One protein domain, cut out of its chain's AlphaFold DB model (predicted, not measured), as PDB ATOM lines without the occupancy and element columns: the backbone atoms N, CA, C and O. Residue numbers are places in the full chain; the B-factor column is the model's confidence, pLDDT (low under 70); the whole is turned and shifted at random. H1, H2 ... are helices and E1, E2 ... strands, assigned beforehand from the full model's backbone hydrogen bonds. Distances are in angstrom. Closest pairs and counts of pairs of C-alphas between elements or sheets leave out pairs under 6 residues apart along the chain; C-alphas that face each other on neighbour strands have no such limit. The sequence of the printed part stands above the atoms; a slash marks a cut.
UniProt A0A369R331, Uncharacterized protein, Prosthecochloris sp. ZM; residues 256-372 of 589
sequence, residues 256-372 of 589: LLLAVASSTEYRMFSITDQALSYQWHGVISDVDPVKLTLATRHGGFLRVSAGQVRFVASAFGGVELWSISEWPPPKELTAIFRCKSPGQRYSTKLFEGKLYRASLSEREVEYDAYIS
ATOM      1  N   LEU A 256     293.210 492.777 428.550       81.94
ATOM      2  CA  LEU A 256     294.587 492.899 429.027       81.94
ATOM      3  C   LEU A 256     295.542 493.205 427.872       81.94
ATOM      4  O   LEU A 256     295.448 492.593 426.805       81.94
ATOM      5  N   LEU A 257     296.482 494.118 428.108       82.25
ATOM      6  CA  LEU A 257     297.450 494.562 427.105       82.25
ATOM      7  C   LEU A 257     298.820 494.859 427.723       82.25
ATOM      8  O   LEU A 257     298.938 495.152 428.916       82.25
ATOM      9  N   LEU A 258     299.856 494.766 426.897       84.69
ATOM     10  CA  LEU A 258     301.240 494.993 427.291       84.69
ATOM     11  C   LEU A 258     301.830 496.143 426.474       84.69
ATOM     12  O   LEU A 258     301.972 496.045 425.260       84.69
ATOM     13  N   ALA A 259     302.219 497.215 427.147       84.75
ATOM     14  CA  ALA A 259     303.005 498.302 426.577       84.75
ATOM     15  C   ALA A 259     304.493 497.982 426.758       84.75
ATOM     16  O   ALA A 259     304.918 497.693 427.875       84.75
ATOM     17  N   VAL A 260     305.292 498.032 425.692       83.88
ATOM     18  CA  VAL A 260     306.726 497.705 425.731       83.88
ATOM     19  C   VAL A 260     307.537 498.789 425.044       83.88
ATOM     20  O   VAL A 260     307.193 499.205 423.941       83.88
ATOM     21  N   ALA A 261     308.641 499.197 425.659       79.19
ATOM     22  CA  ALA A 261     309.560 500.190 425.121       79.19
ATOM     23  C   ALA A 261     311.010 499.688 425.164       79.19
ATOM     24  O   ALA A 261     311.474 499.179 426.188       79.19
ATOM     25  N   SER A 262     311.729 499.835 424.049       68.88
ATOM     26  CA  SER A 262     313.191 499.666 423.966       68.88
ATOM     27  C   SER A 262     313.950 500.995 424.011       68.88
ATOM     28  O   SER A 262     315.119 501.028 424.393       68.88
ATOM     29  N   SER A 263     313.255 502.079 423.664       65.25
ATOM     30  CA  SER A 263     313.687 503.475 423.688       65.25
ATOM     31  C   SER A 263     312.598 504.333 424.364       65.25
ATOM     32  O   SER A 263     311.874 503.850 425.229       65.25
ATOM     33  N   THR A 264     312.478 505.608 424.003       55.19
ATOM     34  CA  THR A 264     311.384 506.527 424.377       55.19
ATOM     35  C   THR A 264     310.031 506.135 423.774       55.19
ATOM     36  O   THR A 264     308.992 506.549 424.280       55.19
ATOM     37  N   GLU A 265     310.018 505.312 422.722       66.88
ATOM     38  CA  GLU A 265     308.803 504.942 422.000       66.88
ATOM     39  C   GLU A 265     308.201 503.632 422.532       66.88
ATOM     40  O   GLU A 265     308.866 502.592 422.586       66.88
ATOM     41  N   TYR A 266     306.919 503.671 422.902       73.12
ATOM     42  CA  TYR A 266     306.196 502.491 423.367       73.12
ATOM     43  C   TYR A 266     305.424 501.844 422.220       73.12
ATOM     44  O   TYR A 266     304.823 502.500 421.370       73.12
ATOM     45  N   ARG A 267     305.419 500.517 422.225       76.31
ATOM     46  CA  ARG A 267     304.664 499.666 421.314       76.31
ATOM     47  C   ARG A 267     303.676 498.836 422.123       76.31
ATOM     48  O   ARG A 267     304.030 498.270 423.155       76.31
ATOM     49  N   MET A 268     302.439 498.771 421.643       77.62
ATOM     50  CA  MET A 268     301.361 498.022 422.285       77.62
ATOM     51  C   MET A 268     301.291 496.606 421.733       77.62
ATOM     52  O   MET A 268     301.260 496.408 420.521       77.62
ATOM     53  N   PHE A 269     301.236 495.630 422.629       78.69
ATOM     54  CA  PHE A 269     301.273 494.210 422.330       78.69
ATOM     55  C   PHE A 269     300.109 493.473 423.000       78.69
ATOM     56  O   PHE A 269     299.768 493.733 424.157       78.69
ATOM     57  N   SER A 270     299.517 492.517 422.285       78.19
ATOM     58  CA  SER A 270     298.513 491.591 422.827       78.19
ATOM     59  C   SER A 270     298.497 490.267 422.059       78.19
ATOM     60  O   SER A 270     299.276 490.059 421.132       78.19
ATOM     61  N   ILE A 271     297.625 489.342 422.447       76.31
ATOM     62  CA  ILE A 271     297.421 488.074 421.747       76.31
ATOM     63  C   ILE A 271     296.762 488.296 420.373       76.31
ATOM     64  O   ILE A 271     295.970 489.221 420.183       76.31
ATOM     65  N   THR A 272     297.078 487.424 419.412       60.72
ATOM     66  CA  THR A 272     296.785 487.581 417.971       60.72
ATOM     67  C   THR A 272     295.344 487.989 417.644       60.72
ATOM     68  O   THR A 272     295.132 488.900 416.845       60.72
ATOM     69  N   ASP A 273     294.352 487.346 418.265       60.97
ATOM     70  CA  ASP A 273     292.936 487.588 417.959       60.97
ATOM     71  C   ASP A 273     292.467 488.980 418.419       60.97
ATOM     72  O   ASP A 273     291.589 489.583 417.799       60.97
ATOM     73  N   GLN A 274     293.079 489.524 419.475       60.81
ATOM     74  CA  GLN A 274     292.782 490.860 419.992       60.81
ATOM     75  C   GLN A 274     293.554 491.949 419.252       60.81
ATOM     76  O   GLN A 274     292.976 492.986 418.939       60.81
ATOM     77  N   ALA A 275     294.819 491.693 418.913       58.00
ATOM     78  CA  ALA A 275     295.642 492.639 418.163       58.00
ATOM     79  C   ALA A 275     294.987 493.040 416.832       58.00
ATOM     80  O   ALA A 275     294.882 494.221 416.504       58.00
ATOM     81  N   LEU A 276     294.434 492.061 416.111       56.50
ATOM     82  CA  LEU A 276     293.731 492.303 414.850       56.50
ATOM     83  C   LEU A 276     292.356 492.956 415.034       56.50
ATOM     84  O   LEU A 276     291.978 493.805 414.229       56.50
ATOM     85  N   SER A 277     291.606 492.555 416.064       56.34
ATOM     86  CA  SER A 277     290.240 493.047 416.292       56.34
ATOM     87  C   SER A 277     290.206 494.493 416.781       56.34
ATOM     88  O   SER A 277     289.261 495.206 416.464       56.34
ATOM     89  N   TYR A 278     291.236 494.917 417.516       58.09
ATOM     90  CA  TYR A 278     291.275 496.206 418.213       58.09
ATOM     91  C   TYR A 278     292.382 497.134 417.714       58.09
ATOM     92  O   TYR A 278     292.712 498.116 418.371       58.09
ATOM     93  N   GLN A 279     292.970 496.805 416.558       60.28
ATOM     94  CA  GLN A 279     294.069 497.548 415.936       60.28
ATOM     95  C   GLN A 279     295.303 497.713 416.839       60.28
ATOM     96  O   GLN A 279     296.087 498.640 416.654       60.28
ATOM     97  N   TRP A 280     295.516 496.809 417.799       66.12
ATOM     98  CA  TRP A 280     296.733 496.833 418.602       66.12
ATOM     99  C   TRP A 280     297.906 496.311 417.779       66.12
ATOM    100  O   TRP A 280     297.816 495.305 417.078       66.12
ATOM    101  N   HIS A 281     299.009 497.044 417.848       62.94
ATOM    102  CA  HIS A 281     300.059 496.979 416.848       62.94
ATOM    103  C   HIS A 281     300.841 495.645 416.883       62.94
ATOM    104  O   HIS A 281     301.057 495.055 415.830       62.94
ATOM    105  N   GLY A 282     301.218 495.111 418.048       68.12
ATOM    106  CA  GLY A 282     302.084 493.931 418.166       68.12
ATOM    107  C   GLY A 282     301.417 492.648 418.677       68.12
ATOM    108  O   GLY A 282     300.453 492.680 419.441       68.12
ATOM    109  N   VAL A 283     301.987 491.494 418.299       75.06
ATOM    110  CA  VAL A 283     301.516 490.161 418.720       75.06
ATOM    111  C   VAL A 283     302.468 489.510 419.727       75.06
ATOM    112  O   VAL A 283     303.666 489.368 419.473       75.06
ATOM    113  N   ILE A 284     301.920 489.055 420.851       83.56
ATOM    114  CA  ILE A 284     302.580 488.186 421.833       83.56
ATOM    115  C   ILE A 284     302.135 486.749 421.570       83.56
ATOM    116  O   ILE A 284     300.950 486.494 421.347       83.56
ATOM    117  N   SER A 285     303.075 485.806 421.605       85.75
ATOM    118  CA  SER A 285     302.749 484.381 421.523       85.75
ATOM    119  C   SER A 285     302.347 483.783 422.869       85.75
ATOM    120  O   SER A 285     301.538 482.861 422.884       85.75
ATOM    121  N   ASP A 286     302.923 484.271 423.973       87.69
ATOM    122  CA  ASP A 286     302.620 483.783 425.320       87.69
ATOM    123  C   ASP A 286     303.007 484.790 426.416       87.69
ATOM    124  O   ASP A 286     304.014 485.493 426.282       87.69
ATOM    125  N   VAL A 287     302.237 484.829 427.505       88.44
ATOM    126  CA  VAL A 287     302.550 485.595 428.725       88.44
ATOM    127  C   VAL A 287     302.148 484.772 429.940       88.44
ATOM    128  O   VAL A 287     300.976 484.419 430.091       88.44
ATOM    129  N   ASP A 288     303.097 484.522 430.838       90.31
ATOM    130  CA  ASP A 288     302.771 483.930 432.133       90.31
ATOM    131  C   ASP A 288     301.881 484.880 432.953       90.31
ATOM    132  O   ASP A 288     302.087 486.097 432.922       90.31
ATOM    133  N   PRO A 289     300.915 484.364 433.738       88.12
ATOM    134  CA  PRO A 289     300.026 485.216 434.512       88.12
ATOM    135  C   PRO A 289     300.791 486.146 435.453       88.12
ATOM    136  O   PRO A 289     301.646 485.697 436.221       88.12
ATOM    137  N   VAL A 290     300.425 487.426 435.445       89.00
ATOM    138  CA  VAL A 290     300.945 488.394 436.413       89.00
ATOM    139  C   VAL A 290     300.094 488.303 437.667       89.00
ATOM    140  O   VAL A 290     298.871 488.438 437.606       89.00
ATOM    141  N   LYS A 291     300.724 488.036 438.806       90.62
ATOM    142  CA  LYS A 291     300.035 487.791 440.071       90.62
ATOM    143  C   LYS A 291     300.473 488.787 441.115       90.62
ATOM    144  O   LYS A 291     301.664 488.997 441.306       90.62
ATOM    145  N   LEU A 292     299.506 489.317 441.836       90.75
ATOM    146  CA  LEU A 292     299.708 490.118 443.025       90.75
ATOM    147  C   LEU A 292     299.141 489.315 444.196       90.75
ATOM    148  O   LEU A 292     297.929 489.146 444.310       90.75
ATOM    149  N   THR A 293     300.019 488.724 445.004       90.00
ATOM    150  CA  THR A 293     299.656 487.690 445.992       90.00
ATOM    151  C   THR A 293     300.410 487.880 447.300       90.00
ATOM    152  O   THR A 293     301.584 488.253 447.299       90.00
ATOM    153  N   LEU A 294     299.754 487.568 448.418       90.94
ATOM    154  CA  LEU A 294     300.417 487.458 449.714       90.94
ATOM    155  C   LEU A 294     301.243 486.170 449.795       90.94
ATOM    156  O   LEU A 294     300.837 485.129 449.280       90.94
ATOM    157  N   ALA A 295     302.377 486.232 450.493       86.38
ATOM    158  CA  ALA A 295     303.173 485.044 450.804       86.38
ATOM    159  C   ALA A 295     302.519 484.169 451.890       86.38
ATOM    160  O   ALA A 295     302.699 482.952 451.894       86.38
ATOM    161  N   THR A 296     301.756 484.776 452.805       89.81
ATOM    162  CA  THR A 296     300.996 484.080 453.850       89.81
ATOM    163  C   THR A 296     299.542 484.544 453.843       89.81
ATOM    164  O   THR A 296     299.230 485.669 453.461       89.81
ATOM    165  N   ARG A 297     298.614 483.695 454.300       89.31
ATOM    166  CA  ARG A 297     297.194 484.078 454.390       89.31
ATOM    167  C   ARG A 297     296.922 485.106 455.489       89.31
ATOM    168  O   ARG A 297     295.929 485.809 455.426       89.31
ATOM    169  N   HIS A 298     297.797 485.231 456.482       90.38
ATOM    170  CA  HIS A 298     297.588 486.146 457.607       90.38
ATOM    171  C   HIS A 298     298.157 487.554 457.395       90.38
ATOM    172  O   HIS A 298     297.811 488.431 458.172       90.38
ATOM    173  N   GLY A 299     298.923 487.827 456.331       91.88
ATOM    174  CA  GLY A 299     299.354 489.189 456.010       91.88
ATOM    175  C   GLY A 299     300.695 489.270 455.281       91.88
ATOM    176  O   GLY A 299     301.124 488.336 454.607       91.88
ATOM    177  N   GLY A 300     301.361 490.413 455.412       93.12
ATOM    178  CA  GLY A 300     302.672 490.703 454.841       93.12
ATOM    179  C   GLY A 300     302.624 491.557 453.580       93.12
ATOM    180  O   GLY A 300     301.663 492.289 453.329       93.12
ATOM    181  N   PHE A 301     303.702 491.491 452.798       93.56
ATOM    182  CA  PHE A 301     303.826 492.257 451.566       93.56
ATOM    183  C   PHE A 301     303.079 491.573 450.425       93.56
ATOM    184  O   PHE A 301     303.327 490.404 450.110       93.56
ATOM    185  N   LEU A 302     302.197 492.321 449.775       92.50
ATOM    186  CA  LEU A 302     301.531 491.893 448.561       92.50
ATOM    187  C   LEU A 302     302.512 492.000 447.386       92.50
ATOM    188  O   LEU A 302     302.771 493.084 446.865       92.50
ATOM    189  N   ARG A 303     303.108 490.867 447.001       88.50
ATOM    190  CA  ARG A 303     304.176 490.828 445.997       88.50
ATOM    191  C   ARG A 303     303.612 490.650 444.608       88.50
ATOM    192  O   ARG A 303     302.787 489.764 444.380       88.50
ATOM    193  N   VAL A 304     304.137 491.442 443.679       88.19
ATOM    194  CA  VAL A 304     303.962 491.170 442.259       88.19
ATOM    195  C   VAL A 304     304.933 490.068 441.858       88.19
ATOM    196  O   VAL A 304     306.126 490.126 442.153       88.19
ATOM    197  N   SER A 305     304.420 489.064 441.169       87.06
ATOM    198  CA  SER A 305     305.204 488.066 440.463       87.06
ATOM    199  C   SER A 305     304.750 488.048 439.015       87.06
ATOM    200  O   SER A 305     303.556 488.035 438.720       87.06
ATOM    201  N   ALA A 306     305.719 488.075 438.116       84.88
ATOM    202  CA  ALA A 306     305.511 487.857 436.700       84.88
ATOM    203  C   ALA A 306     306.478 486.764 436.252       84.88
ATOM    204  O   ALA A 306     307.553 486.603 436.833       84.88
ATOM    205  N   GLY A 307     306.048 485.969 435.279       87.75
ATOM    206  CA  GLY A 307     306.896 484.961 434.662       87.75
ATOM    207  C   GLY A 307     307.531 485.511 433.395       87.75
ATOM    208  O   GLY A 307     308.154 486.573 433.392       87.75
ATOM    209  N   GLN A 308     307.362 484.778 432.309       92.75
ATOM    210  CA  GLN A 308     307.980 485.077 431.032       92.75
ATOM    211  C   GLN A 308     307.001 485.735 430.064       92.75
ATOM    212  O   GLN A 308     305.799 485.461 430.066       92.75
ATOM    213  N   VAL A 309     307.545 486.586 429.201       92.12
ATOM    214  CA  VAL A 309     306.846 487.174 428.058       92.12
ATOM    215  C   VAL A 309     307.537 486.695 426.787       92.12
ATOM    216  O   VAL A 309     308.748 486.871 426.626       92.12
ATOM    217  N   ARG A 310     306.776 486.090 425.873       92.38
ATOM    218  CA  ARG A 310     307.287 485.555 424.604       92.38
ATOM    219  C   ARG A 310     306.732 486.346 423.430       92.38
ATOM    220  O   ARG A 310     305.539 486.314 423.148       92.38
ATOM    221  N   PHE A 311     307.607 487.026 422.707       90.38
ATOM    222  CA  PHE A 311     307.257 487.758 421.496       90.38
ATOM    223  C   PHE A 311     307.531 486.906 420.261       90.38
ATOM    224  O   PHE A 311     308.511 486.161 420.219       90.38
ATOM    225  N   VAL A 312     306.733 487.083 419.209       88.81
ATOM    226  CA  VAL A 312     307.112 486.582 417.879       88.81
ATOM    227  C   VAL A 312     308.365 487.313 417.388       88.81
ATOM    228  O   VAL A 312     308.527 488.505 417.634       88.81
ATOM    229  N   ALA A 313     309.259 486.635 416.665       86.19
ATOM    230  CA  ALA A 313     310.510 487.254 416.204       86.19
ATOM    231  C   ALA A 313     310.292 488.499 415.314       86.19
ATOM    232  O   ALA A 313     311.099 489.425 415.352       86.19
ATOM    233  N   SER A 314     309.180 488.556 414.568       84.75
ATOM    234  CA  SER A 314     308.790 489.712 413.745       84.75
ATOM    235  C   SER A 314     308.375 490.949 414.549       84.75
ATOM    236  O   SER A 314     308.247 492.022 413.967       84.75
ATOM    237  N   ALA A 315     308.223 490.835 415.874       84.25
ATOM    238  CA  ALA A 315     308.037 491.978 416.769       84.25
ATOM    239  C   ALA A 315     309.254 492.910 416.830       84.25
ATOM    240  O   ALA A 315     309.148 494.006 417.376       84.25
ATOM    241  N   PHE A 316     310.387 492.507 416.251       85.69
ATOM    242  CA  PHE A 316     311.635 493.259 416.244       85.69
ATOM    243  C   PHE A 316     312.191 493.419 414.822       85.69
ATOM    244  O   PHE A 316     311.869 492.656 413.909       85.69
ATOM    245  N   GLY A 317     313.072 494.399 414.635       79.06
ATOM    246  CA  GLY A 317     313.792 494.651 413.387       79.06
ATOM    247  C   GLY A 317     313.075 495.524 412.359       79.06
ATOM    248  O   GLY A 317     313.499 495.533 411.205       79.06
ATOM    249  N   GLY A 318     312.015 496.249 412.738       74.88
ATOM    250  CA  GLY A 318     311.357 497.248 411.876       74.88
ATOM    251  C   GLY A 318     310.730 496.688 410.591       74.88
ATOM    252  O   GLY A 318     310.483 497.434 409.648       74.88
ATOM    253  N   VAL A 319     310.526 495.368 410.525       72.12
ATOM    254  CA  VAL A 319     309.953 494.671 409.359       72.12
ATOM    255  C   VAL A 319     308.494 495.068 409.124       72.12
ATOM    256  O   VAL A 319     308.015 495.045 407.995       72.12
ATOM    257  N   GLU A 320     307.804 495.454 410.191       71.62
ATOM    258  CA  GLU A 320     306.396 495.803 410.203       71.62
ATOM    259  C   GLU A 320     306.238 497.173 410.863       71.62
ATOM    260  O   GLU A 320     307.036 497.541 411.723       71.62
ATOM    261  N   LEU A 321     305.190 497.921 410.508       66.81
ATOM    262  CA  LEU A 321     304.927 499.250 411.091       66.81
ATOM    263  C   LEU A 321     304.783 499.223 412.621       66.81
ATOM    264  O   LEU A 321     304.980 500.228 413.290       66.81
ATOM    265  N   TRP A 322     304.436 498.060 413.155       68.75
ATOM    266  CA  TRP A 322     304.204 497.815 414.564       68.75
ATOM    267  C   TRP A 322     305.394 497.207 415.308       68.75
ATOM    268  O   TRP A 322     305.323 497.025 416.525       68.75
ATOM    269  N   SER A 323     306.469 496.842 414.608       73.56
ATOM    270  CA  SER A 323     307.611 496.211 415.254       73.56
ATOM    271  C   SER A 323     308.548 497.241 415.872       73.56
ATOM    272  O   SER A 323     308.637 498.402 415.463       73.56
ATOM    273  N   ILE A 324     309.259 496.807 416.905       79.94
ATOM    274  CA  ILE A 324     310.351 497.574 417.489       79.94
ATOM    275  C   ILE A 324     311.463 497.645 416.438       79.94
ATOM    276  O   ILE A 324     311.895 496.621 415.900       79.94
ATOM    277  N   SER A 325     311.945 498.848 416.134       81.75
ATOM    278  CA  SER A 325     312.913 499.127 415.062       81.75
ATOM    279  C   SER A 325     314.362 498.745 415.414       81.75
ATOM    280  O   SER A 325     315.317 499.284 414.859       81.75
ATOM    281  N   GLU A 326     314.546 497.767 416.304       84.19
ATOM    282  CA  GLU A 326     315.849 497.322 416.799       84.19
ATOM    283  C   GLU A 326     316.087 495.840 416.487       84.19
ATOM    284  O   GLU A 326     315.259 494.979 416.788       84.19
ATOM    285  N   TRP A 327     317.240 495.532 415.881       85.62
ATOM    286  CA  TRP A 327     317.722 494.162 415.693       85.62
ATOM    287  C   TRP A 327     319.245 494.083 415.910       85.62
ATOM    288  O   TRP A 327     319.980 494.868 415.304       85.62
ATOM    289  N   PRO A 328     319.763 493.123 416.702       88.62
ATOM    290  CA  PRO A 328     319.036 492.066 417.413       88.62
ATOM    291  C   PRO A 328     318.090 492.633 418.486       88.62
ATOM    292  O   PRO A 328     318.314 493.762 418.916       88.62
ATOM    293  N   PRO A 329     317.073 491.870 418.941       90.31
ATOM    294  CA  PRO A 329     316.161 492.338 419.981       90.31
ATOM    295  C   PRO A 329     316.934 492.865 421.202       90.31
ATOM    296  O   PRO A 329     318.006 492.322 421.513       90.31
ATOM    297  N   PRO A 330     316.454 493.901 421.894       90.19
ATOM    298  CA  PRO A 330     317.164 494.477 423.032       90.19
ATOM    299  C   PRO A 330     317.425 493.456 424.142       90.19
ATOM    300  O   PRO A 330     316.749 492.438 424.264       90.19
ATOM    301  N   LYS A 331     318.458 493.689 424.957       91.75
ATOM    302  CA  LYS A 331     318.693 492.851 426.148       91.75
ATOM    303  C   LYS A 331     317.760 493.202 427.300       91.75
ATOM    304  O   LYS A 331     317.528 492.347 428.147       91.75
ATOM    305  N   GLU A 332     317.274 494.433 427.316       92.12
ATOM    306  CA  GLU A 332     316.386 494.984 428.325       92.12
ATOM    307  C   GLU A 332     315.285 495.767 427.607       92.12
ATOM    308  O   GLU A 332     315.578 496.480 426.647       92.12
ATOM    309  N   LEU A 333     314.045 495.626 428.066       89.12
ATOM    310  CA  LEU A 333     312.907 496.451 427.665       89.12
ATOM    311  C   LEU A 333     312.200 496.962 428.921       89.12
ATOM    312  O   LEU A 333     312.161 496.272 429.943       89.12
ATOM    313  N   THR A 334     311.605 498.145 428.847       88.44
ATOM    314  CA  THR A 334     310.626 498.599 429.840       88.44
ATOM    315  C   THR A 334     309.259 498.055 429.445       88.44
ATOM    316  O   THR A 334     308.898 498.099 428.270       88.44
ATOM    317  N   ALA A 335     308.501 497.528 430.405       87.38
ATOM    318  CA  ALA A 335     307.170 496.992 430.162       87.38
ATOM    319  C   ALA A 335     306.156 497.508 431.176       87.38
ATOM    320  O   ALA A 335     306.417 497.540 432.378       87.38
ATOM    321  N   ILE A 336     304.976 497.856 430.674       86.81
ATOM    322  CA  ILE A 336     303.825 498.266 431.467       86.81
ATOM    323  C   ILE A 336     302.676 497.317 431.138       86.81
ATOM    324  O   ILE A 336     302.183 497.270 430.011       86.81
ATOM    325  N   PHE A 337     302.242 496.558 432.136       85.50
ATOM    326  CA  PHE A 337     301.048 495.728 432.067       85.50
ATOM    327  C   PHE A 337     299.838 496.610 432.331       85.50
ATOM    328  O   PHE A 337     299.807 497.344 433.320       85.50
ATOM    329  N   ARG A 338     298.845 496.558 431.447       84.62
ATOM    330  CA  ARG A 338     297.681 497.445 431.492       84.62
ATOM    331  C   ARG A 338     296.400 496.656 431.265       84.62
ATOM    332  O   ARG A 338     296.414 495.534 430.753       84.62
ATOM    333  N   CYS A 339     295.281 497.265 431.622       81.19
ATOM    334  CA  CYS A 339     293.970 496.774 431.237       81.19
ATOM    335  C   CYS A 339     293.043 497.903 430.812       81.19
ATOM    336  O   CYS A 339     293.120 499.004 431.341       81.19
ATOM    337  N   LYS A 340     292.127 497.605 429.895       78.12
ATOM    338  CA  LYS A 340     291.084 498.520 429.444       78.12
ATOM    339  C   LYS A 340     289.704 497.896 429.638       78.12
ATOM    340  O   LYS A 340     289.427 496.836 429.072       78.12
ATOM    341  N   SER A 341     288.836 498.542 430.414       75.25
ATOM    342  CA  SER A 341     287.432 498.126 430.552       75.25
ATOM    343  C   SER A 341     286.581 498.651 429.377       75.25
ATOM    344  O   SER A 341     286.934 499.662 428.766       75.25
ATOM    345  N   PRO A 342     285.446 498.009 429.033       72.38
ATOM    346  CA  PRO A 342     284.541 498.469 427.984       72.38
ATOM    347  C   PRO A 342     284.099 499.916 428.193       72.38
ATOM    348  O   PRO A 342     283.717 500.309 429.293       72.38
ATOM    349  N   GLY A 343     284.138 500.706 427.121       68.19
ATOM    350  CA  GLY A 343     283.741 502.115 427.149       68.19
ATOM    351  C   GLY A 343     284.759 503.056 427.802       68.19
ATOM    352  O   GLY A 343     284.561 504.269 427.749       68.19
ATOM    353  N   GLN A 344     285.858 502.547 428.375       67.94
ATOM    354  CA  GLN A 344     286.953 503.409 428.810       67.94
ATOM    355  C   GLN A 344     287.731 503.921 427.605       67.94
ATOM    356  O   GLN A 344     288.074 503.175 426.690       67.94
ATOM    357  N   ARG A 345     288.052 505.217 427.634       62.47
ATOM    358  CA  ARG A 345     288.911 505.834 426.621       62.47
ATOM    359  C   ARG A 345     290.372 505.397 426.770       62.47
ATOM    360  O   ARG A 345     291.048 505.259 425.758       62.47
ATOM    361  N   TYR A 346     290.810 505.128 428.002       70.75
ATOM    362  CA  TYR A 346     292.201 504.837 428.348       70.75
ATOM    363  C   TYR A 346     292.343 503.532 429.117       70.75
ATOM    364  O   TYR A 346     291.449 503.153 429.876       70.75
ATOM    365  N   SER A 347     293.487 502.883 428.945       75.19
ATOM    366  CA  SER A 347     293.887 501.727 429.732       75.19
ATOM    367  C   SER A 347     294.495 502.123 431.088       75.19
ATOM    368  O   SER A 347     295.345 503.013 431.185       75.19
ATOM    369  N   THR A 348     294.084 501.425 432.144       78.19
ATOM    370  CA  THR A 348     294.622 501.523 433.505       78.19
ATOM    371  C   THR A 348     295.940 500.757 433.607       78.19
ATOM    372  O   THR A 348     296.023 499.599 433.183       78.19
ATOM    373  N   LYS A 349     296.969 501.377 434.195       84.12
ATOM    374  CA  LYS A 349     298.231 500.705 434.535       84.12
ATOM    375  C   LYS A 349     297.990 499.705 435.669       84.12
ATOM    376  O   LYS A 349     297.414 500.063 436.687       84.12
ATOM    377  N   LEU A 350     298.421 498.461 435.476       82.06
ATOM    378  CA  LEU A 350     298.396 497.418 436.504       82.06
ATOM    379  C   LEU A 350     299.758 497.323 437.188       82.06
ATOM    380  O   LEU A 350     299.855 497.419 438.405       82.06
ATOM    381  N   PHE A 351     300.817 497.140 436.393       82.31
ATOM    382  CA  PHE A 351     302.185 496.978 436.881       82.31
ATOM    383  C   PHE A 351     303.189 497.527 435.877       82.31
ATOM    384  O   PHE A 351     302.945 497.515 434.672       82.31
ATOM    385  N   GLU A 352     304.352 497.919 436.373       85.38
ATOM    386  CA  GLU A 352     305.480 498.364 435.565       85.38
ATOM    387  C   GLU A 352     306.745 497.608 435.969       85.38
ATOM    388  O   GLU A 352     306.980 497.334 437.149       85.38
ATOM    389  N   GLY A 353     307.562 497.239 434.988       86.19
ATOM    390  CA  GLY A 353     308.776 496.478 435.227       86.19
ATOM    391  C   GLY A 353     309.747 496.483 434.056       86.19
ATOM    392  O   GLY A 353     309.571 497.166 433.046       86.19
ATOM    393  N   LYS A 354     310.801 495.688 434.214       89.44
ATOM    394  CA  LYS A 354     311.831 495.448 433.207       89.44
ATOM    395  C   LYS A 354     311.722 494.027 432.680       89.44
ATOM    396  O   LYS A 354     311.555 493.082 433.445       89.44
ATOM    397  N   LEU A 355     311.849 493.878 431.372       91.94
ATOM    398  CA  LEU A 355     311.961 492.595 430.696       91.94
ATOM    399  C   LEU A 355     313.427 492.378 430.334       91.94
ATOM    400  O   LEU A 355     313.997 493.196 429.614       91.94
ATOM    401  N   TYR A 356     314.032 491.273 430.766       93.75
ATOM    402  CA  TYR A 356     315.395 490.907 430.371       93.75
ATOM    403  C   TYR A 356     315.373 489.720 429.425       93.75
ATOM    404  O   TYR A 356     314.745 488.704 429.709       93.75
ATOM    405  N   ARG A 357     316.061 489.841 428.288       94.81
ATOM    406  CA  ARG A 357     316.021 488.809 427.250       94.81
ATOM    407  C   ARG A 357     316.682 487.525 427.745       94.81
ATOM    408  O   ARG A 357     317.906 487.484 427.896       94.81
ATOM    409  N   ALA A 358     315.881 486.480 427.909       94.88
ATOM    410  CA  ALA A 358     316.303 485.154 428.335       94.88
ATOM    411  C   ALA A 358     316.825 484.328 427.152       94.88
ATOM    412  O   ALA A 358     317.909 483.740 427.219       94.88
ATOM    413  N   SER A 359     316.095 484.327 426.032       94.19
ATOM    414  CA  SER A 359     316.448 483.544 424.846       94.19
ATOM    415  C   SER A 359     316.026 484.230 423.534       94.19
ATOM    416  O   SER A 359     315.204 485.147 423.509       94.19
ATOM    417  N   LEU A 360     316.668 483.840 422.425       93.44
ATOM    418  CA  LEU A 360     316.394 484.349 421.077       93.44
ATOM    419  C   LEU A 360     316.462 483.197 420.073       93.44
ATOM    420  O   LEU A 360     317.494 482.529 419.966       93.44
ATOM    421  N   SER A 361     315.394 483.007 419.300       90.94
ATOM    422  CA  SER A 361     315.322 482.056 418.188       90.94
ATOM    423  C   SER A 361     314.771 482.718 416.917       90.94
ATOM    424  O   SER A 361     314.369 483.877 416.924       90.94
ATOM    425  N   GLU A 362     314.725 481.976 415.804       84.31
ATOM    426  CA  GLU A 362     314.114 482.455 414.550       84.31
ATOM    427  C   GLU A 362     312.586 482.619 414.636       84.31
ATOM    428  O   GLU A 362     311.982 483.202 413.737       84.31
ATOM    429  N   ARG A 363     311.942 482.077 415.679       85.38
ATOM    430  CA  ARG A 363     310.479 482.101 415.844       85.38
ATOM    431  C   ARG A 363     310.023 482.985 416.992       85.38
ATOM    432  O   ARG A 363     309.015 483.671 416.845       85.38
ATOM    433  N   GLU A 364     310.764 482.982 418.093       90.94
ATOM    434  CA  GLU A 364     310.388 483.692 419.312       90.94
ATOM    435  C   GLU A 364     311.568 484.402 419.975       90.94
ATOM    436  O   GLU A 364     312.730 483.997 419.836       90.94
ATOM    437  N   VAL A 365     311.228 485.438 420.735       92.25
ATOM    438  CA  VAL A 365     312.116 486.140 421.655       92.25
ATOM    439  C   VAL A 365     311.498 486.076 423.042       92.25
ATOM    440  O   VAL A 365     310.375 486.536 423.246       92.25
ATOM    441  N   GLU A 366     312.232 485.513 423.990       95.00
ATOM    442  CA  GLU A 366     311.764 485.274 425.351       95.00
ATOM    443  C   GLU A 366     312.405 486.273 426.307       95.00
ATOM    444  O   GLU A 366     313.623 486.489 426.266       95.00
ATOM    445  N   TYR A 367     311.591 486.860 427.176       94.81
ATOM    446  CA  TYR A 367     312.042 487.744 428.237       94.81
ATOM    447  C   TYR A 367     311.515 487.285 429.593       94.81
ATOM    448  O   TYR A 367     310.338 486.956 429.722       94.81
ATOM    449  N   ASP A 368     312.372 487.343 430.606       94.12
ATOM    450  CA  ASP A 368     311.977 487.212 432.005       94.12
ATOM    451  C   ASP A 368     311.506 488.581 432.516       94.12
ATOM    452  O   ASP A 368     312.202 489.591 432.334       94.12
ATOM    453  N   ALA A 369     310.326 488.634 433.134       90.75
ATOM    454  CA  ALA A 369     309.762 489.866 433.672       90.75
ATOM    455  C   ALA A 369     310.175 490.091 435.130       90.75
ATOM    456  O   ALA A 369     309.988 489.242 435.998       90.75
ATOM    457  N   TYR A 370     310.691 491.285 435.409       87.19
ATOM    458  CA  TYR A 370     311.100 491.724 436.736       87.19
ATOM    459  C   TYR A 370     310.331 492.985 437.100       87.19
ATOM    460  O   TYR A 370     310.509 494.040 436.491       87.19
ATOM    461  N   ILE A 371     309.475 492.875 438.110       81.12
ATOM    462  CA  ILE A 371     308.636 493.968 438.598       81.12
ATOM    463  C   ILE A 371     309.198 494.408 439.947       81.12
ATOM    464  O   ILE A 371     309.368 493.559 440.814       81.12
ATOM    465  N   SER A 372     309.516 495.705 440.061       68.38
ATOM    466  CA  SER A 372     309.983 496.450 441.248       68.38
ATOM    467  C   SER A 372     310.785 495.661 442.303       68.38
ATOM    468  O   SER A 372     310.244 494.846 443.051       68.38
TER     469      SER A 372
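What this domain is: This is residues 256 to 372 of the 589 residues of an uncharacterized protein of Prosthecochloris sp. ZM (UniProt A0A369R331). What is the main picture? A closed barrel of seven strands, E1 E2 E3 E6 E9 E8 E7 round the ring, has the hairpin of E4 and E5 reaching out from one end as an arm, and the short helix H1 packs on its outside. The link of residues 313 to 331 lies towards the end opposite the arm. What is it made of? The printed part has 117 residues with one named helix and nine named strands, E1 E2 H1 E3 E4 E5 E6 E7 E8 E9 along the chain; it is mostly strand, the barrel mixed and the pair E4 and E5 antiparallel. How large is it? It is compact, with a radius of gyration of the C-alphas of 14.8 A and spans of 50 by 36 by 25 A.

Where its parts are: Where do the first elements lie? E1 is residues 256 to 261, from C-alpha 256 at (294.587, 492.899, 429.027), E2 is 266 to 271, H1 is 272 to 277 and E3 is 282 to 287. What comes next? E4 is residues 290 to 296, 18.0 A long, E5 is 299 to 305, 16.6 A, and E6 is 308 to 312. Which strands end the printed part? E7 is residues 332 to 340, 25.6 A long, E8 is 348 to 360, 30.4 A, and E9 is 364 to 371, 21.9 A, ending at C-alpha 371 at (308.636, 493.968, 438.598). E8 bends by 61 degrees at residue 356.

How they stand to each other: How does the ring close? E1 has E2 on one side, a hairpin with N 258 and O 269 2.9 A apart, and E7 on the other side, with N 259 and O 336 2.9 A apart. E7, E8 and E9 are a meander, each strand the antiparallel neighbour of the one before, with N 335 to O 353 and N 356 to O 368 both 2.9 A; with E6 they form a Greek key, E6 being the antiparallel neighbour of E9, N 309 to O 367 2.9 A. Where is H1? E2, H1 and E3 form a strand-helix-strand unit, two parallel neighbour strands with a helix between, its crossover right-handed, and N 284 and O 270 are 2.8 A apart. H1 is on the barrel, outside it, at a height over the sheet of 8.4 A, and its O i to N i+4 pairs are within hydrogen-bond range. How does the arm join? E3 runs on into E4 at 29 degrees and E5 into E6 at 19 degrees, while N 293 and O 303 of the hairpin E4 and E5 are 3.0 A apart; the closest C-alphas of E5 and E9, Val 304 and Ile 371, are 6.6 A apart.

The domain as a whole: How far does it reach? The two C-alphas farthest apart, those of His 298 and Val 319, are 50.5 A apart. Is anything missing or long? The printed part has no cut, and the link E6 to E7, 19 residues, is long. Where is confidence low? The mean pLDDT of the printed part is 81.7, and 21 residues are under 70, among them 272 to 282.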